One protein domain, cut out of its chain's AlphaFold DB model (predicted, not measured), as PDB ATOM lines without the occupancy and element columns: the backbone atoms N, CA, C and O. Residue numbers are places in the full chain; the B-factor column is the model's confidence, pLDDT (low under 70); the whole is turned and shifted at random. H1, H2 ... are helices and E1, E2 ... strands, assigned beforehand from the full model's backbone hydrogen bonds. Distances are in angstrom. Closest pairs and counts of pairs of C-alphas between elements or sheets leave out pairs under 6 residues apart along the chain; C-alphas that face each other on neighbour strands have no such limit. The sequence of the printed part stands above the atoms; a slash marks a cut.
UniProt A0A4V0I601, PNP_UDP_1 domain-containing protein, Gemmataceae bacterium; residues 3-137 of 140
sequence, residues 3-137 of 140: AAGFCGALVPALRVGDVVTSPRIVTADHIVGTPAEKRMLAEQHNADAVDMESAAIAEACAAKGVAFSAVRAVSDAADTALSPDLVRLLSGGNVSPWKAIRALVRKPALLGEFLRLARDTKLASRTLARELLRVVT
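What this domain is: This is residues 3 to 137 of the 140 residues of the protein "PNP_UDP_1 domain-containing protein" of Gemmataceae bacterium (UniProt A0A4V0I601). A small twisted sheet of four strands makes the core, with the long helix H5 running along its edge strand E4, H1 covering E2, E3 and E1, and H2 packed on it with residues 54 to 61. Beyond the sheet, the helical hairpin of H3 and H4 packs on the beginning of H5, and residues 92 to 98 stick out. The printed part has 135 residues, five named helices and four named strands, in the order E1 E2 H1 E3 H2 E4 H3 H4 H5, class mixed. The mixed sheet runs E2 E3 E1 E4; the whole is compact, radius of gyration of the C-alphas 15.5 A, spans 50 by 34 by 28 A.

How they stand to each other: Start at E1, residues 3 to 9, parallel to E4, residues 69 to 76; N 5 and O 71 are within hydrogen-bond range at 3.1 A. E1 is antiparallel to E3, residues 49 to 51, with N 8 and O 50 within range at 2.9 A. E2, residues 25 to 27, H1, residues 35 to 45, and E3 form a strand-helix-strand unit, two parallel neighbour strands with a helix between, its crossover right-handed; N 26 and O 49 are within range at 3.0 A. H1 is on the sheet at a height of 9.5 A. H2, residues 54 to 62, is on it too; its closest C-alphas with E2 are Ala 55 and Thr 27, 5.8 A. H3, residues 84 to 90, and H4, residues 97 to 106, touch at Leu 89 and Ala 100, C-alphas 7.0 A apart. H5, residues 110 to 136, is on the sheet at a height over the sheet of 7.1 A; it lies over E4 and runs along the strands, at 18 degrees to E4 on the local plane. In the five helices every O i to N i+4 pair is within range.

Where its parts are: Find C-alpha 3 at (-18.040, 5.569, -6.866), where E1 begins; E4 covers 21.0 A. H5 runs 37.6 A to C-alpha 136 at (-21.722, 5.682, -18.319).

The domain as a whole: The C-alphas farthest apart, Gly 65 and Val 105, are 50.0 A apart. The printed part has no cut; the link E1 to E2, 15 residues, is long. Look for pLDDT under 70 at residues 93 to 95.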
ATOM      1  N   ALA A   3     -17.549   4.834  -8.024       93.62
ATOM      2  CA  ALA A   3     -18.040   5.569  -6.866       93.62
ATOM      3  C   ALA A   3     -18.078   7.059  -7.198       93.62
ATOM      4  O   ALA A   3     -17.040   7.693  -7.375       93.62
ATOM      5  N   ALA A   4     -19.281   7.624  -7.261       94.94
ATOM      6  CA  ALA A   4     -19.491   9.033  -7.561       94.94
ATOM      7  C   ALA A   4     -19.895   9.819  -6.311       94.94
ATOM      8  O   ALA A   4     -20.639   9.298  -5.482       94.94
ATOM      9  N   GLY A   5     -19.394  11.042  -6.144       95.38
ATOM     10  CA  GLY A   5     -19.682  11.828  -4.941       95.38
ATOM     11  C   GLY A   5     -18.990  13.184  -4.903       95.38
ATOM     12  O   GLY A   5     -18.490  13.668  -5.918       95.38
ATOM     13  N   PHE A   6     -18.967  13.789  -3.722       95.88
ATOM     14  CA  PHE A   6     -18.311  15.073  -3.482       95.88
ATOM     15  C   PHE A   6     -16.964  14.885  -2.787       95.88
ATOM     16  O   PHE A   6     -16.722  13.854  -2.164       95.88
ATOM     17  N   CYS A   7     -16.094  15.879  -2.913       97.12
ATOM     18  CA  CYS A   7     -14.820  15.943  -2.207       97.12
ATOM     19  C   CYS A   7     -14.458  17.397  -1.888       97.12
ATOM     20  O   CYS A   7     -14.903  18.319  -2.579       97.12
ATOM     21  N   GLY A   8     -13.614  17.589  -0.881       97.62
ATOM     22  CA  GLY A   8     -12.925  18.855  -0.651       97.62
ATOM     23  C   GLY A   8     -11.621  18.899  -1.447       97.62
ATOM     24  O   GLY A   8     -10.897  17.902  -1.515       97.62
ATOM     25  N   ALA A   9     -11.292  20.045  -2.038       97.88
ATOM     26  CA  ALA A   9      -9.982  20.243  -2.652       97.88
ATOM     27  C   ALA A   9      -8.894  20.362  -1.576       97.88
ATOM     28  O   ALA A   9      -9.070  21.072  -0.586       97.88
ATOM     29  N   LEU A  10      -7.749  19.717  -1.799       98.19
ATOM     30  CA  LEU A  10      -6.557  19.856  -0.957       98.19
ATOM     31  C   LEU A  10      -5.498  20.760  -1.593       98.19
ATOM     32  O   LEU A  10      -4.702  21.375  -0.884       98.19
ATOM     33  N   VAL A  11      -5.521  20.898  -2.922       96.62
ATOM     34  CA  VAL A  11      -4.576  21.733  -3.675       96.62
ATOM     35  C   VAL A  11      -5.249  22.987  -4.255       96.62
ATOM     36  O   VAL A  11      -6.391  22.910  -4.711       96.62
ATOM     37  N   PRO A  12      -4.554  24.144  -4.327       95.62
ATOM     38  CA  PRO A  12      -5.124  25.387  -4.867       95.62
ATOM     39  C   PRO A  12      -5.500  25.335  -6.355       95.62
ATOM     40  O   PRO A  12      -6.243  26.189  -6.835       95.62
ATOM     41  N   ALA A  13      -4.953  24.370  -7.098       96.00
ATOM     42  CA  ALA A  13      -5.261  24.184  -8.513       96.00
ATOM     43  C   ALA A  13      -6.699  23.690  -8.746       96.00
ATOM     44  O   ALA A  13      -7.253  23.964  -9.806       96.00
ATOM     45  N   LEU A  14      -7.294  23.002  -7.763       96.88
ATOM     46  CA  LEU A  14      -8.667  22.513  -7.837       96.88
ATOM     47  C   LEU A  14      -9.653  23.571  -7.346       96.88
ATOM     48  O   LEU A  14      -9.506  24.157  -6.270       96.88
ATOM     49  N   ARG A  15     -10.699  23.784  -8.136       97.56
ATOM     50  CA  ARG A  15     -11.767  24.752  -7.900       97.56
ATOM     51  C   ARG A  15     -13.087  24.038  -7.670       97.56
ATOM     52  O   ARG A  15     -13.301  22.922  -8.133       97.56
ATOM     53  N   VAL A  16     -14.008  24.720  -6.990       97.69
ATOM     54  CA  VAL A  16     -15.384  24.233  -6.836       97.69
ATOM     55  C   VAL A  16     -15.980  23.928  -8.209       97.69
ATOM     56  O   VAL A  16     -15.995  24.782  -9.097       97.69
ATOM     57  N   GLY A  17     -16.513  22.718  -8.349       96.50
ATOM     58  CA  GLY A  17     -17.088  22.220  -9.590       96.50
ATOM     59  C   GLY A  17     -16.121  21.452 -10.487       96.50
ATOM     60  O   GLY A  17     -16.617  20.823 -11.419       96.50
ATOM     61  N   ASP A  18     -14.813  21.448 -10.216       97.12
ATOM     62  CA  ASP A  18     -13.868  20.566 -10.910       97.12
ATOM     63  C   ASP A  18     -14.174  19.099 -10.589       97.12
ATOM     64  O   ASP A  18     -14.707  18.777  -9.521       97.12
ATOM     65  N   VAL A  19     -13.833  18.204 -11.520       96.38
ATOM     66  CA  VAL A  19     -13.991  16.758 -11.342       96.38
ATOM     67  C   VAL A  19     -12.631  16.093 -11.217       96.38
ATOM     68  O   VAL A  19     -11.748  16.275 -12.051       96.38
ATOM     69  N   VAL A  20     -12.488  15.300 -10.162       95.31
ATOM     70  CA  VAL A  20     -11.291  14.549  -9.805       95.31
ATOM     71  C   VAL A  20     -11.559  13.069 -10.059       95.31
ATOM     72  O   VAL A  20     -12.433  12.465  -9.434       95.31
ATOM     73  N   THR A  21     -10.786  12.496 -10.976       91.31
ATOM     74  CA  THR A  21     -10.704  11.048 -11.250       91.31
ATOM     75  C   THR A  21      -9.322  10.472 -10.911       91.31
ATOM     76  O   THR A  21      -8.999   9.337 -11.254       91.31
ATOM     77  N   SER A  22      -8.489  11.283 -10.251       79.31
ATOM     78  CA  SER A  22      -7.127  10.964  -9.817       79.31
ATOM     79  C   SER A  22      -7.124   9.867  -8.742       79.31
ATOM     80  O   SER A  22      -8.009   9.860  -7.886       79.31
ATOM     81  N   PRO A  23      -6.107   8.982  -8.702       80.44
ATOM     82  CA  PRO A  23      -5.916   8.055  -7.585       80.44
ATOM     83  C   PRO A  23      -5.453   8.758  -6.294       80.44
ATOM     84  O   PRO A  23      -5.412   8.131  -5.240       80.44
ATOM     85  N   ARG A  24      -5.096  10.048  -6.348       93.50
ATOM     86  CA  ARG A  24      -4.583  10.840  -5.218       93.50
ATOM     87  C   ARG A  24      -5.724  11.442  -4.386       93.50
ATOM     88  O   ARG A  24      -5.736  12.643  -4.119       93.50
ATOM     89  N   ILE A  25      -6.702  10.622  -4.010       96.62
ATOM     90  CA  ILE A  25      -7.794  11.007  -3.106       96.62
ATOM     91  C   ILE A  25      -7.524  10.362  -1.751       96.62
ATOM     92  O   ILE A  25      -7.407   9.141  -1.661       96.62
ATOM     93  N   VAL A  26      -7.428  11.177  -0.702       97.25
ATOM     94  CA  VAL A  26      -7.351  10.683   0.678       97.25
ATOM     95  C   VAL A  26      -8.756  10.576   1.263       97.25
ATOM     96  O   VAL A  26      -9.625  11.390   0.962       97.25
ATOM     97  N   THR A  27      -8.985   9.577   2.105       96.94
ATOM     98  CA  THR A  27     -10.241   9.433   2.843       96.94
ATOM     99  C   THR A  27     -10.013   9.805   4.305       96.94
ATOM    100  O   THR A  27      -9.109   9.264   4.940       96.94
ATOM    101  N   ALA A  28     -10.827  10.718   4.830       96.56
ATOM    102  CA  ALA A  28     -10.860  11.103   6.238       96.56
ATOM    103  C   ALA A  28     -12.147  10.588   6.901       96.56
ATOM    104  O   ALA A  28     -13.200  10.514   6.275       96.56
ATOM    105  N   ASP A  29     -12.092  10.268   8.190       94.31
ATOM    106  CA  ASP A  29     -13.252   9.827   8.981       94.31
ATOM    107  C   ASP A  29     -14.114  10.994   9.507       94.31
ATOM    108  O   ASP A  29     -15.087  10.797  10.237       94.31
ATOM    109  N   HIS A  30     -13.774  12.223   9.122       94.69
ATOM    110  CA  HIS A  30     -14.431  13.452   9.537       94.69
ATOM    111  C   HIS A  30     -14.403  14.502   8.419       94.69
ATOM    112  O   HIS A  30     -13.707  14.377   7.413       94.69
ATOM    113  N   ILE A  31     -15.170  15.577   8.612       95.00
ATOM    114  CA  ILE A  31     -15.181  16.714   7.690       95.00
ATOM    115  C   ILE A  31     -13.917  17.544   7.908       95.00
ATOM    116  O   ILE A  31     -13.764  18.177   8.954       95.00
ATOM    117  N   VAL A  32     -13.075  17.608   6.879       97.00
ATOM    118  CA  VAL A  32     -11.881  18.457   6.838       97.00
ATOM    119  C   VAL A  32     -12.292  19.906   6.577       97.00
ATOM    120  O   VAL A  32     -12.469  20.349   5.439       97.00
ATOM    121  N   GLY A  33     -12.511  20.650   7.659       94.75
ATOM    122  CA  GLY A  33     -13.150  21.966   7.610       94.75
ATOM    123  C   GLY A  33     -12.192  23.146   7.481       94.75
ATOM    124  O   GLY A  33     -12.636  24.248   7.158       94.75
ATOM    125  N   THR A  34     -10.894  22.964   7.749       97.25
ATOM    126  CA  THR A  34      -9.946  24.088   7.820       97.25
ATOM    127  C   THR A  34      -8.917  24.065   6.687       97.25
ATOM    128  O   THR A  34      -8.410  23.000   6.339       97.25
ATOM    129  N   PRO A  35      -8.512  25.230   6.145       97.94
ATOM    130  CA  PRO A  35      -7.446  25.287   5.144       97.94
ATOM    131  C   PRO A  35      -6.100  24.749   5.643       97.94
ATOM    132  O   PRO A  35      -5.297  24.265   4.856       97.94
ATOM    133  N   ALA A  36      -5.826  24.859   6.947       98.12
ATOM    134  CA  ALA A  36      -4.596  24.340   7.539       98.12
ATOM    135  C   ALA A  36      -4.554  22.806   7.484       98.12
ATOM    136  O   ALA A  36      -3.567  22.233   7.035       98.12
ATOM    137  N   GLU A  37      -5.649  22.155   7.869       98.06
ATOM    138  CA  GLU A  37      -5.784  20.701   7.814       98.06
ATOM    139  C   GLU A  37      -5.759  20.173   6.377       98.06
ATOM    140  O   GLU A  37      -5.076  19.192   6.096       98.06
ATOM    141  N   LYS A  38      -6.405  20.876   5.436       98.31
ATOM    142  CA  LYS A  38      -6.332  20.539   4.006       98.31
ATOM    143  C   LYS A  38      -4.896  20.550   3.484       98.31
ATOM    144  O   LYS A  38      -4.479  19.606   2.821       98.31
ATOM    145  N   ARG A  39      -4.118  21.588   3.815       98.12
ATOM    146  CA  ARG A  39      -2.694  21.660   3.439       98.12
ATOM    147  C   ARG A  39      -1.888  20.524   4.059       98.12
ATOM    148  O   ARG A  39      -1.137  19.871   3.347       98.12
ATOM    149  N   MET A  40      -2.099  20.252   5.346       98.19
ATOM    150  CA  MET A  40      -1.432  19.151   6.040       98.19
ATOM    151  C   MET A  40      -1.696  17.807   5.345       98.19
ATOM    152  O   MET A  40      -0.752  17.072   5.071       98.19
ATOM    153  N   LEU A  41      -2.953  17.502   5.007       97.94
ATOM    154  CA  LEU A  41      -3.306  16.267   4.300       97.94
ATOM    155  C   LEU A  41      -2.704  16.209   2.890       97.94
ATOM    156  O   LEU A  41      -2.229  15.151   2.475       97.94
ATOM    157  N   ALA A  42      -2.688  17.337   2.168       97.31
ATOM    158  CA  ALA A  42      -2.053  17.434   0.855       97.31
ATOM    159  C   ALA A  42      -0.566  17.060   0.931       97.31
ATOM    160  O   ALA A  42      -0.086  16.252   0.139       97.31
ATOM    161  N   GLU A  43       0.150  17.632   1.902       97.19
ATOM    162  CA  GLU A  43       1.587  17.440   2.103       97.19
ATOM    163  C   GLU A  43       1.918  16.024   2.585       97.19
ATOM    164  O   GLU A  43       2.823  15.387   2.049       97.19
ATOM    165  N   GLN A  44       1.168  15.506   3.561       97.62
ATOM    166  CA  GLN A  44       1.417  14.189   4.154       97.62
ATOM    167  C   GLN A  44       1.139  13.038   3.187       97.62
ATOM    168  O   GLN A  44       1.873  12.050   3.178       97.62
ATOM    169  N   HIS A  45       0.084  13.153   2.381       96.25
ATOM    170  CA  HIS A  45      -0.384  12.060   1.529       96.25
ATOM    171  C   HIS A  45      -0.122  12.282   0.041       96.25
ATOM    172  O   HIS A  45      -0.441  11.406  -0.760       96.25
ATOM    173  N   ASN A  46       0.449  13.431  -0.343       96.12
ATOM    174  CA  ASN A  46       0.568  13.845  -1.740       96.12
ATOM    175  C   ASN A  46      -0.794  13.726  -2.461       96.12
ATOM    176  O   ASN A  46      -0.893  13.168  -3.555       96.12
ATOM    177  N   ALA A  47      -1.852  14.196  -1.792       96.62
ATOM    178  CA  ALA A  47      -3.242  14.053  -2.210       96.62
ATOM    179  C   ALA A  47      -3.783  15.347  -2.837       96.62
ATOM    180  O   ALA A  47      -3.451  16.451  -2.406       96.62
ATOM    181  N   ASP A  48      -4.642  15.203  -3.844       97.19
ATOM    182  CA  ASP A  48      -5.261  16.326  -4.555       97.19
ATOM    183  C   ASP A  48      -6.604  16.711  -3.919       97.19
ATOM    184  O   ASP A  48      -6.970  17.889  -3.879       97.19
ATOM    185  N   ALA A  49      -7.335  15.723  -3.396       97.81
ATOM    186  CA  ALA A  49      -8.659  15.890  -2.813       97.81
ATOM    187  C   ALA A  49      -8.876  14.963  -1.609       97.81
ATOM    188  O   ALA A  49      -8.184  13.954  -1.456       97.81
ATOM    189  N   VAL A  50      -9.859  15.309  -0.777       97.81
ATOM    190  CA  VAL A  50     -10.299  14.513   0.373       97.81
ATOM    191  C   VAL A  50     -11.781  14.173   0.279       97.81
ATOM    192  O   VAL A  50     -12.604  15.030  -0.050       97.81
ATOM    193  N   ASP A  51     -12.129  12.930   0.583       96.38
ATOM    194  CA  ASP A  51     -13.508  12.489   0.799       96.38
ATOM    195  C   ASP A  51     -13.631  11.645   2.074       96.38
ATOM    196  O   ASP A  51     -12.715  11.641   2.896       96.38
ATOM    197  N   MET A  52     -14.763  10.962   2.266       95.50
ATOM    198  CA  MET A  52     -15.015  10.172   3.473       95.50
ATOM    199  C   MET A  52     -15.201   8.671   3.208       95.50
ATOM    200  O   MET A  52     -15.414   7.905   4.145       95.50
ATOM    201  N   GLU A  53     -15.110   8.214   1.953       93.75
ATOM    202  CA  GLU A  53     -15.519   6.851   1.593       93.75
ATOM    203  C   GLU A  53     -14.639   6.148   0.547       93.75
ATOM    204  O   GLU A  53     -14.689   4.918   0.468       93.75
ATOM    205  N   SER A  54     -13.860   6.863  -0.282       94.44
ATOM    206  CA  SER A  54     -13.200   6.251  -1.454       94.44
ATOM    207  C   SER A  54     -12.279   5.093  -1.093       94.44
ATOM    208  O   SER A  54     -12.349   4.053  -1.747       94.44
ATOM    209  N   ALA A  55     -11.448   5.239  -0.058       94.75
ATOM    210  CA  ALA A  55     -10.494   4.207   0.344       94.75
ATOM    211  C   ALA A  55     -11.196   2.904   0.754       94.75
ATOM    212  O   ALA A  55     -10.826   1.831   0.280       94.75
ATOM    213  N   ALA A  56     -12.265   2.997   1.551       94.88
ATOM    214  CA  ALA A  56     -13.030   1.831   1.994       94.88
ATOM    215  C   ALA A  56     -13.711   1.106   0.819       94.88
ATOM    216  O   ALA A  56     -13.743  -0.125   0.762       94.88
ATOM    217  N   ILE A  57     -14.230   1.858  -0.159       95.31
ATOM    218  CA  ILE A  57     -14.829   1.270  -1.364       95.31
ATOM    219  C   ILE A  57     -13.751   0.616  -2.240       95.31
ATOM    220  O   ILE A  57     -13.973  -0.481  -2.759       95.31
ATOM    221  N   ALA A  58     -12.594   1.263  -2.397       95.06
ATOM    222  CA  ALA A  58     -11.470   0.738  -3.166       95.06
ATOM    223  C   ALA A  58     -10.963  -0.590  -2.586       95.06
ATOM    224  O   ALA A  58     -10.800  -1.556  -3.331       95.06
ATOM    225  N   GLU A  59     -10.796  -0.667  -1.264       95.88
ATOM    226  CA  GLU A  59     -10.397  -1.886  -0.555       95.88
ATOM    227  C   GLU A  59     -11.418  -3.015  -0.762       95.88
ATOM    228  O   GLU A  59     -11.057  -4.129  -1.151       95.88
ATOM    229  N   ALA A  60     -12.712  -2.716  -0.612       97.25
ATOM    230  CA  ALA A  60     -13.780  -3.690  -0.837       97.25
ATOM    231  C   ALA A  60     -13.838  -4.194  -2.292       97.25
ATOM    232  O   ALA A  60     -14.179  -5.356  -2.535       97.25
ATOM    233  N   CYS A  61     -13.519  -3.337  -3.266       97.06
ATOM    234  CA  CYS A  61     -13.427  -3.713  -4.676       97.06
ATOM    235  C   CYS A  61     -12.204  -4.593  -4.948       97.06
ATOM    236  O   CYS A  61     -12.340  -5.632  -5.597       97.06
ATOM    237  N   ALA A  62     -11.040  -4.220  -4.409       96.88
ATOM    238  CA  ALA A  62      -9.796  -4.973  -4.547       96.88
ATOM    239  C   ALA A  62      -9.932  -6.393  -3.978       96.88
ATOM    240  O   ALA A  62      -9.595  -7.359  -4.660       96.88
ATOM    241  N   ALA A  63     -10.540  -6.534  -2.795       98.06
ATOM    242  CA  ALA A  63     -10.818  -7.829  -2.171       98.06
ATOM    243  C   ALA A  63     -11.717  -8.749  -3.024       98.06
ATOM    244  O   ALA A  63     -11.710  -9.965  -2.846       98.06
ATOM    245  N   LYS A  64     -12.492  -8.181  -3.956       97.81
ATOM    246  CA  LYS A  64     -13.408  -8.904  -4.851       97.81
ATOM    247  C   LYS A  64     -12.912  -8.983  -6.299       97.81
ATOM    248  O   LYS A  64     -13.653  -9.458  -7.154       97.81
ATOM    249  N   GLY A  65     -11.707  -8.490  -6.596       97.19
ATOM    250  CA  GLY A  65     -11.189  -8.417  -7.966       97.19
ATOM    251  C   GLY A  65     -12.003  -7.503  -8.893       97.19
ATOM    252  O   GLY A  65     -12.006  -7.695 -10.106       97.19
ATOM    253  N   VAL A  66     -12.727  -6.524  -8.342       97.38
ATOM    254  CA  VAL A  66     -13.552  -5.583  -9.108       97.38
ATOM    255  C   VAL A  66     -12.737  -4.330  -9.414       97.38
ATOM    256  O   VAL A  66     -12.232  -3.678  -8.505       97.38
ATOM    257  N   ALA A  67     -12.653  -3.940 -10.687       94.12
ATOM    258  CA  ALA A  67     -12.045  -2.667 -11.069       94.12
ATOM    259  C   ALA A  67     -12.797  -1.489 -10.423       94.12
ATOM    260  O   ALA A  67     -14.032  -1.438 -10.466       94.12
ATOM    261  N   PHE A  68     -12.066  -0.535  -9.850       93.88
ATOM    262  CA  PHE A  68     -12.616   0.605  -9.118       93.88
ATOM    263  C   PHE A  68     -12.166   1.932  -9.731       93.88
ATOM    264  O   PHE A  68     -11.012   2.078 -10.124       93.88
ATOM    265  N   SER A  69     -13.081   2.901  -9.781       92.56
ATOM    266  CA  SER A  69     -12.777   4.293 -10.107       92.56
ATOM    267  C   SER A  69     -13.625   5.229  -9.247       92.56
ATOM    268  O   SER A  69     -14.845   5.055  -9.143       92.56
ATOM    269  N   ALA A  70     -12.975   6.213  -8.630       94.25
ATOM    270  CA  ALA A  70     -13.638   7.293  -7.913       94.25
ATOM    271  C   ALA A  70     -13.817   8.490  -8.853       94.25
ATOM    272  O   ALA A  70     -12.869   8.941  -9.489       94.25
ATOM    273  N   VAL A  71     -15.037   9.019  -8.922       95.19
ATOM    274  CA  VAL A  71     -15.364  10.250  -9.649       95.19
ATOM    275  C   VAL A  71     -15.912  11.239  -8.634       95.19
ATOM    276  O   VAL A  71     -17.028  11.079  -8.131       95.19
ATOM    277  N   ARG A  72     -15.123  12.251  -8.287       96.81
ATOM    278  CA  ARG A  72     -15.499  13.233  -7.268       96.81
ATOM    279  C   ARG A  72     -15.633  14.616  -7.868       96.81
ATOM    280  O   ARG A  72     -14.794  15.018  -8.658       96.81
ATOM    281  N   ALA A  73     -16.670  15.348  -7.482       97.62
ATOM    282  CA  ALA A  73     -16.767  16.771  -7.784       97.62
ATOM    283  C   ALA A  73     -16.387  17.597  -6.555       97.62
ATOM    284  O   ALA A  73     -16.818  17.298  -5.440       97.62
ATOM    285  N   VAL A  74     -15.592  18.641  -6.760       97.88
ATOM    286  CA  VAL A  74     -15.115  19.507  -5.678       97.88
ATOM    287  C   VAL A  74     -16.271  20.364  -5.153       97.88
ATOM    288  O   VAL A  74     -16.783  21.217  -5.881       97.88
ATOM    289  N   SER A  75     -16.689  20.148  -3.902       97.00
ATOM    290  CA  SER A  75     -17.745  20.922  -3.223       97.00
ATOM    291  C   SER A  75     -17.230  22.175  -2.526       97.00
ATOM    292  O   SER A  75     -17.988  23.123  -2.337       97.00
ATOM    293  N   ASP A  76     -15.956  22.188  -2.152       96.88
ATOM    294  CA  ASP A  76     -15.320  23.270  -1.411       96.88
ATOM    295  C   ASP A  76     -13.822  23.335  -1.737       96.88
ATOM    296  O   ASP A  76     -13.155  22.316  -1.928       96.88
ATOM    297  N   ALA A  77     -13.294  24.555  -1.849       97.31
ATOM    298  CA  ALA A  77     -11.920  24.803  -2.280       97.31
ATOM    299  C   ALA A  77     -10.903  24.610  -1.139       97.31
ATOM    300  O   ALA A  77     -11.265  24.581   0.044       97.31
ATOM    301  N   ALA A  78      -9.614  24.539  -1.479       97.25
ATOM    302  CA  ALA A  78      -8.526  24.328  -0.516       97.25
ATOM    303  C   ALA A  78      -8.435  25.418   0.572       97.25
ATOM    304  O   ALA A  78      -8.016  25.161   1.698       97.25
ATOM    305  N   ASP A  79      -8.861  26.639   0.256       96.69
ATOM    306  CA  ASP A  79      -8.894  27.800   1.146       96.69
ATOM    307  C   ASP A  79     -10.257  28.017   1.829       96.69
ATOM    308  O   ASP A  79     -10.403  28.917   2.661       96.69
ATOM    309  N   THR A  80     -11.253  27.178   1.531       94.62
ATOM    310  CA  THR A  80     -12.571  27.267   2.159       94.62
ATOM    311  C   THR A  80     -12.487  26.815   3.611       94.62
ATOM    312  O   THR A  80     -12.192  25.652   3.891       94.62
ATOM    313  N   ALA A  81     -12.793  27.743   4.520       95.25
ATOM    314  CA  ALA A  81     -12.972  27.472   5.938       95.25
ATOM    315  C   ALA A  81     -14.452  27.225   6.266       95.25
ATOM    316  O   ALA A  81     -15.333  28.008   5.884       95.25
ATOM    317  N   LEU A  82     -14.703  26.150   7.006       93.38
ATOM    318  CA  LEU A  82     -15.983  25.816   7.612       93.38
ATOM    319  C   LEU A  82     -15.892  26.083   9.112       93.38
ATOM    320  O   LEU A  82     -14.963  25.629   9.783       93.38
ATOM    321  N   SER A  83     -16.857  26.819   9.657       93.06
ATOM    322  CA  SER A  83     -16.918  27.026  11.100       93.06
ATOM    323  C   SER A  83     -17.170  25.707  11.851       93.06
ATOM    324  O   SER A  83     -17.861  24.820  11.340       93.06
ATOM    325  N   PRO A  84     -16.697  25.579  13.105       91.31
ATOM    326  CA  PRO A  84     -16.945  24.386  13.920       91.31
ATOM    327  C   PRO A  84     -18.435  24.058  14.103       91.31
ATOM    328  O   PRO A  84     -18.813  22.891  14.201       91.31
ATOM    329  N   ASP A  85     -19.293  25.082  14.135       90.31
ATOM    330  CA  ASP A  85     -20.746  24.911  14.226       90.31
ATOM    331  C   ASP A  85     -21.328  24.296  12.949       90.31
ATOM    332  O   ASP A  85     -22.193  23.420  13.029       90.31
ATOM    333  N   LEU A  86     -20.842  24.726  11.778       89.25
ATOM    334  CA  LEU A  86     -21.256  24.163  10.498       89.25
ATOM    335  C   LEU A  86     -20.759  22.723  10.352       89.25
ATOM    336  O   LEU A  86     -21.548  21.852  10.002       89.25
ATOM    337  N   VAL A  87     -19.500  22.446  10.705       91.00
ATOM    338  CA  VAL A  87     -18.963  21.075  10.734       91.00
ATOM    339  C   VAL A  87     -19.839  20.183  11.614       91.00
ATOM    340  O   VAL A  87     -20.365  19.183  11.136       91.00
ATOM    341  N   ARG A  88     -20.121  20.594  12.859       89.00
ATOM    342  CA  ARG A  88     -20.985  19.841  13.785       89.00
ATOM    343  C   ARG A  88     -22.387  19.593  13.225       89.00
ATOM    344  O   ARG A  88     -22.973  18.545  13.492       89.00
ATOM    345  N   LEU A  89     -22.945  20.559  12.497       86.94
ATOM    346  CA  LEU A  89     -24.251  20.416  11.860       86.94
ATOM    347  C   LEU A  89     -24.227  19.348  10.757       86.94
ATOM    348  O   LEU A  89     -25.193  18.594  10.639       86.94
ATOM    349  N   LEU A  90     -23.139  19.278   9.984       86.25
ATOM    350  CA  LEU A  90     -22.977  18.399   8.824       86.25
ATOM    351  C   LEU A  90     -22.489  16.984   9.181       86.25
ATOM    352  O   LEU A  90     -22.888  16.029   8.520       86.25
ATOM    353  N   SER A  91     -21.704  16.809  10.249       83.94
ATOM    354  CA  SER A  91     -21.138  15.506  10.649       83.94
ATOM    355  C   SER A  91     -22.177  14.440  11.027       83.94
ATOM    356  O   SER A  91     -21.833  13.278  11.193       83.94
ATOM    357  N   GLY A  92     -23.455  14.803  11.179       71.75
ATOM    358  CA  GLY A  92     -24.529  13.868  11.529       71.75
ATOM    359  C   GLY A  92     -25.059  13.004  10.377       71.75
ATOM    360  O   GLY A  92     -26.043  12.292  10.585       71.75
ATOM    361  N   GLY A  93     -24.482  13.100   9.172       66.62
ATOM    362  CA  GLY A  93     -24.908  12.396   7.955       66.62
ATOM    363  C   GLY A  93     -26.212  12.949   7.372       66.62
ATOM    364  O   GLY A  93     -26.236  13.468   6.262       66.62
ATOM    365  N   ASN A  94     -27.293  12.919   8.157       68.00
ATOM    366  CA  ASN A  94     -28.563  13.561   7.835       68.00
ATOM    367  C   ASN A  94     -28.746  14.842   8.650       68.00
ATOM    368  O   ASN A  94     -29.054  14.828   9.849       68.00
ATOM    369  N   VAL A  95     -28.616  15.980   7.970       69.75
ATOM    370  CA  VAL A  95     -28.945  17.279   8.550       69.75
ATOM    371  C   VAL A  95     -30.464  17.397   8.635       69.75
ATOM    372  O   VAL A  95     -31.144  17.665   7.650       69.75
ATOM    373  N   SER A  96     -31.019  17.208   9.833       79.44
ATOM    374  CA  SER A  96     -32.432  17.510  10.071       79.44
ATOM    375  C   SER A  96     -32.701  18.992   9.757       79.44
ATOM    376  O   SER A  96     -32.012  19.850  10.326       79.44
ATOM    377  N   PRO A  97     -33.726  19.324   8.944       82.75
ATOM    378  CA  PRO A  97     -34.095  20.711   8.656       82.75
ATOM    379  C   PRO A  97     -34.310  21.540   9.927       82.75
ATOM    380  O   PRO A  97     -33.904  22.696   9.999       82.75
ATOM    381  N   TRP A  98     -34.857  20.926  10.979       84.75
ATOM    382  CA  TRP A  98     -35.063  21.589  12.265       84.75
ATOM    383  C   TRP A  98     -33.754  21.915  12.994       84.75
ATOM    384  O   TRP A  98     -33.623  22.992  13.579       84.75
ATOM    385  N   LYS A  99     -32.754  21.023  12.940       84.06
ATOM    386  CA  LYS A  99     -31.416  21.295  13.498       84.06
ATOM    387  C   LYS A  99     -30.742  22.446  12.751       84.06
ATOM    388  O   LYS A  99     -30.159  23.309  13.403       84.06
ATOM    389  N   ALA A 100     -30.880  22.492  11.424       84.69
ATOM    390  CA  ALA A 100     -30.358  23.582  10.603       84.69
ATOM    391  C   ALA A 100     -31.036  24.922  10.933       84.69
ATOM    392  O   ALA A 100     -30.345  25.895  11.228       84.69
ATOM    393  N   ILE A 101     -32.373  24.961  10.988       86.31
ATOM    394  CA  ILE A 101     -33.135  26.164  11.364       86.31
ATOM    395  C   ILE A 101     -32.727  26.646  12.761       86.31
ATOM    396  O   ILE A 101     -32.408  27.818  12.945       86.31
ATOM    397  N   ARG A 102     -32.665  25.747  13.753       87.94
ATOM    398  CA  ARG A 102     -32.266  26.098  15.126       87.94
ATOM    399  C   ARG A 102     -30.837  26.639  15.199       87.94
ATOM    400  O   ARG A 102     -30.580  27.546  15.991       87.94
ATOM    401  N   ALA A 103     -29.913  26.086  14.416       86.06
ATOM    402  CA  ALA A 103     -28.542  26.582  14.335       86.06
ATOM    403  C   ALA A 103     -28.490  27.990  13.716       86.06
ATOM    404  O   ALA A 103     -27.853  28.877  14.279       86.06
ATOM    405  N   LEU A 104     -29.236  28.217  12.629       87.69
ATOM    406  CA  LEU A 104     -29.332  29.512  11.949       87.69
ATOM    407  C   LEU A 104     -29.948  30.602  12.833       87.69
ATOM    408  O   LEU A 104     -29.419  31.708  12.884       87.69
ATOM    409  N   VAL A 105     -31.012  30.285  13.582       90.19
ATOM    410  CA  VAL A 105     -31.636  31.221  14.539       90.19
ATOM    411  C   VAL A 105     -30.657  31.627  15.643       90.19
ATOM    412  O   VAL A 105     -30.641  32.778  16.063       90.19
ATOM    413  N   ARG A 106     -29.822  30.696  16.118       90.31
ATOM    414  CA  ARG A 106     -28.834  30.971  17.174       90.31
ATOM    415  C   ARG A 106     -27.618  31.742  16.682       90.31
ATOM    416  O   ARG A 106     -27.036  32.495  17.456       90.31
ATOM    417  N   LYS A 107     -27.204  31.521  15.436       89.12
ATOM    418  CA  LYS A 107     -25.996  32.116  14.867       89.12
ATOM    419  C   LYS A 107     -26.255  32.511  13.409       89.12
ATOM    420  O   LYS A 107     -25.893  31.764  12.501       89.12
ATOM    421  N   PRO A 108     -26.843  33.696  13.161       87.88
ATOM    422  CA  PRO A 108     -27.222  34.126  11.813       87.88
ATOM    423  C   PRO A 108     -26.023  34.262  10.865       87.88
ATOM    424  O   PRO A 108     -26.178  34.093   9.659       87.88
ATOM    425  N   ALA A 109     -24.813  34.474  11.395       86.00
ATOM    426  CA  ALA A 109     -23.579  34.460  10.609       86.00
ATOM    427  C   ALA A 109     -23.347  33.127   9.860       86.00
ATOM    428  O   ALA A 109     -22.762  33.137   8.778       86.00
ATOM    429  N   LEU A 110     -23.866  31.998  10.370       89.38
ATOM    430  CA  LEU A 110     -23.779  30.694   9.697       89.38
ATOM    431  C   LEU A 110     -24.562  30.645   8.386       89.38
ATOM    432  O   LEU A 110     -24.262  29.808   7.537       89.38
ATOM    433  N   LEU A 111     -25.548  31.530   8.197       90.44
ATOM    434  CA  LEU A 111     -26.346  31.562   6.974       90.44
ATOM    435  C   LEU A 111     -25.467  31.798   5.747       90.44
ATOM    436  O   LEU A 111     -25.669  31.151   4.725       90.44
ATOM    437  N   GLY A 112     -24.463  32.671   5.854       91.81
ATOM    438  CA  GLY A 112     -23.537  32.941   4.755       91.81
ATOM    439  C   GLY A 112     -22.717  31.710   4.369       91.81
ATOM    440  O   GLY A 112     -22.630  31.372   3.189       91.81
ATOM    441  N   GLU A 113     -22.159  31.006   5.357       91.81
ATOM    442  CA  GLU A 113     -21.396  29.773   5.125       91.81
ATOM    443  C   GLU A 113     -22.282  28.666   4.542       91.81
ATOM    444  O   GLU A 113     -21.886  27.998   3.588       91.81
ATOM    445  N   PHE A 114     -23.503  28.520   5.061       90.56
ATOM    446  CA  PHE A 114     -24.464  27.526   4.595       90.56
ATOM    447  C   PHE A 114     -24.923  27.797   3.158       90.56
ATOM    448  O   PHE A 114     -24.948  26.883   2.338       90.56
ATOM    449  N   LEU A 115     -25.254  29.049   2.826       92.25
ATOM    450  CA  LEU A 115     -25.654  29.438   1.471       92.25
ATOM    451  C   LEU A 115     -24.511  29.261   0.470       92.25
ATOM    452  O   LEU A 115     -24.750  28.780  -0.638       92.25
ATOM    453  N   ARG A 116     -23.278  29.613   0.859       94.31
ATOM    454  CA  ARG A 116     -22.082  29.365   0.044       94.31
ATOM    455  C   ARG A 116     -21.921  27.873  -0.224       94.31
ATOM    456  O   ARG A 116     -21.883  27.486  -1.385       94.31
ATOM    457  N   LEU A 117     -21.928  27.048   0.822       92.62
ATOM    458  CA  LEU A 117     -21.792  25.599   0.687       92.62
ATOM    459  C   LEU A 117     -22.914  25.002  -0.173       92.62
ATOM    460  O   LEU A 117     -22.651  24.216  -1.072       92.62
ATOM    461  N   ALA A 118     -24.166  25.419   0.027       92.56
ATOM    462  CA  ALA A 118     -25.291  24.950  -0.779       92.56
ATOM    463  C   ALA A 118     -25.140  25.314  -2.267       92.56
ATOM    464  O   ALA A 118     -25.434  24.495  -3.141       92.56
ATOM    465  N   ARG A 119     -24.681  26.534  -2.572       96.62
ATOM    466  CA  ARG A 119     -24.401  26.975  -3.946       96.62
ATOM    467  C   ARG A 119     -23.271  26.158  -4.567       96.62
ATOM    468  O   ARG A 119     -23.413  25.696  -5.698       96.62
ATOM    469  N   ASP A 120     -22.183  25.987  -3.832       97.06
ATOM    470  CA  ASP A 120     -20.960  25.343  -4.298       97.06
ATOM    471  C   ASP A 120     -21.194  23.833  -4.512       97.06
ATOM    472  O   ASP A 120     -20.924  23.310  -5.594       97.06
ATOM    473  N   THR A 121     -21.894  23.163  -3.591       94.62
ATOM    474  CA  THR A 121     -22.373  21.780  -3.764       94.62
ATOM    475  C   THR A 121     -23.348  21.642  -4.934       94.62
ATOM    476  O   THR A 121     -23.306  20.653  -5.667       94.62
ATOM    477  N   LYS A 122     -24.222  22.629  -5.180       96.75
ATOM    478  CA  LYS A 122     -25.120  22.608  -6.349       96.75
ATOM    479  C   LYS A 122     -24.349  22.717  -7.665       96.75
ATOM    480  O   LYS A 122     -24.748  22.088  -8.647       96.75
ATOM    481  N   LEU A 123     -23.272  23.501  -7.706       97.38
ATOM    482  CA  LEU A 123     -22.371  23.555  -8.857       97.38
ATOM    483  C   LEU A 123     -21.673  22.202  -9.053       97.38
ATOM    484  O   LEU A 123     -21.781  21.626 -10.135       97.38
ATOM    485  N   ALA A 124     -21.063  21.667  -7.995       96.81
ATOM    486  CA  ALA A 124     -20.395  20.367  -8.000       96.81
ATOM    487  C   ALA A 124     -21.322  19.240  -8.473       96.81
ATOM    488  O   ALA A 124     -20.958  18.457  -9.344       96.81
ATOM    489  N   SER A 125     -22.563  19.203  -7.979       97.06
ATOM    490  CA  SER A 125     -23.573  18.212  -8.365       97.06
ATOM    491  C   SER A 125     -23.903  18.258  -9.857       97.06
ATOM    492  O   SER A 125     -24.008  17.212 -10.499       97.06
ATOM    493  N   ARG A 126     -24.020  19.459 -10.438       96.75
ATOM    494  CA  ARG A 126     -24.276  19.623 -11.875       96.75
ATOM    495  C   ARG A 126     -23.105  19.138 -12.721       96.75
ATOM    496  O   ARG A 126     -23.342  18.479 -13.733       96.75
ATOM    497  N   THR A 127     -21.869  19.455 -12.332       95.38
ATOM    498  CA  THR A 127     -20.695  18.956 -13.061       95.38
ATOM    499  C   THR A 127     -20.571  17.446 -12.915       95.38
ATOM    500  O   THR A 127     -20.391  16.762 -13.918       95.38
ATOM    501  N   LEU A 128     -20.765  16.912 -11.707       95.50
ATOM    502  CA  LEU A 128     -20.727  15.474 -11.454       95.50
ATOM    503  C   LEU A 128     -21.725  14.725 -12.338       95.50
ATOM    504  O   LEU A 128     -21.352  13.764 -12.997       95.50
ATOM    505  N   ALA A 129     -22.975  15.193 -12.403       94.88
ATOM    506  CA  ALA A 129     -23.994  14.594 -13.259       94.88
ATOM    507  C   ALA A 129     -23.568  14.584 -14.737       94.88
ATOM    508  O   ALA A 129     -23.731  13.577 -15.420       94.88
ATOM    509  N   ARG A 130     -22.976  15.683 -15.225       93.38
ATOM    510  CA  ARG A 130     -22.481  15.779 -16.604       93.38
ATOM    511  C   ARG A 130     -21.341  14.799 -16.879       93.38
ATOM    512  O   ARG A 130     -21.362  14.141 -17.915       93.38
ATOM    513  N   GLU A 131     -20.361  14.701 -15.985       91.75
ATOM    514  CA  GLU A 131     -19.230  13.787 -16.180       91.75
ATOM    515  C   GLU A 131     -19.651  12.322 -16.039       91.75
ATOM    516  O   GLU A 131     -19.212  11.486 -16.822       91.75
ATOM    517  N   LEU A 132     -20.572  11.997 -15.129       91.19
ATOM    518  CA  LEU A 132     -21.104  10.636 -15.026       91.19
ATOM    519  C   LEU A 132     -21.836  10.199 -16.291       91.19
ATOM    520  O   LEU A 132     -21.665   9.058 -16.711       91.19
ATOM    521  N   LEU A 133     -22.596  11.092 -16.932       90.50
ATOM    522  CA  LEU A 133     -23.215  10.782 -18.221       90.50
ATOM    523  C   LEU A 133     -22.161  10.433 -19.280       90.50
ATOM    524  O   LEU A 133     -22.368   9.501 -20.043       90.50
ATOM    525  N   ARG A 134     -20.999  11.094 -19.297       87.44
ATOM    526  CA  ARG A 134     -19.916  10.748 -20.236       87.44
ATOM    527  C   ARG A 134     -19.255   9.408 -19.931       87.44
ATOM    528  O   ARG A 134     -18.833   8.717 -20.847       87.44
ATOM    529  N   VAL A 135     -19.134   9.055 -18.653       83.88
ATOM    530  CA  VAL A 135     -18.494   7.798 -18.234       83.88
ATOM    531  C   VAL A 135     -19.423   6.597 -18.443       83.88
ATOM    532  O   VAL A 135     -18.951   5.510 -18.760       83.88
ATOM    533  N   VAL A 136     -20.733   6.774 -18.253       84.12
ATOM    534  CA  VAL A 136     -21.722   5.682 -18.319       84.12
ATOM    535  C   VAL A 136     -22.316   5.510 -19.722       84.12
ATOM    536  O   VAL A 136     -22.700   4.398 -20.077       84.12
ATOM    537  N   THR A 137     -22.364   6.571 -20.528       79.38
ATOM    538  CA  THR A 137     -22.804   6.523 -21.931       79.38
ATOM    539  C   THR A 137     -21.572   6.693 -22.824       79.38
ATOM    540  O   THR A 137     -21.154   7.832 -23.045       79.38
TER     541      THR A 137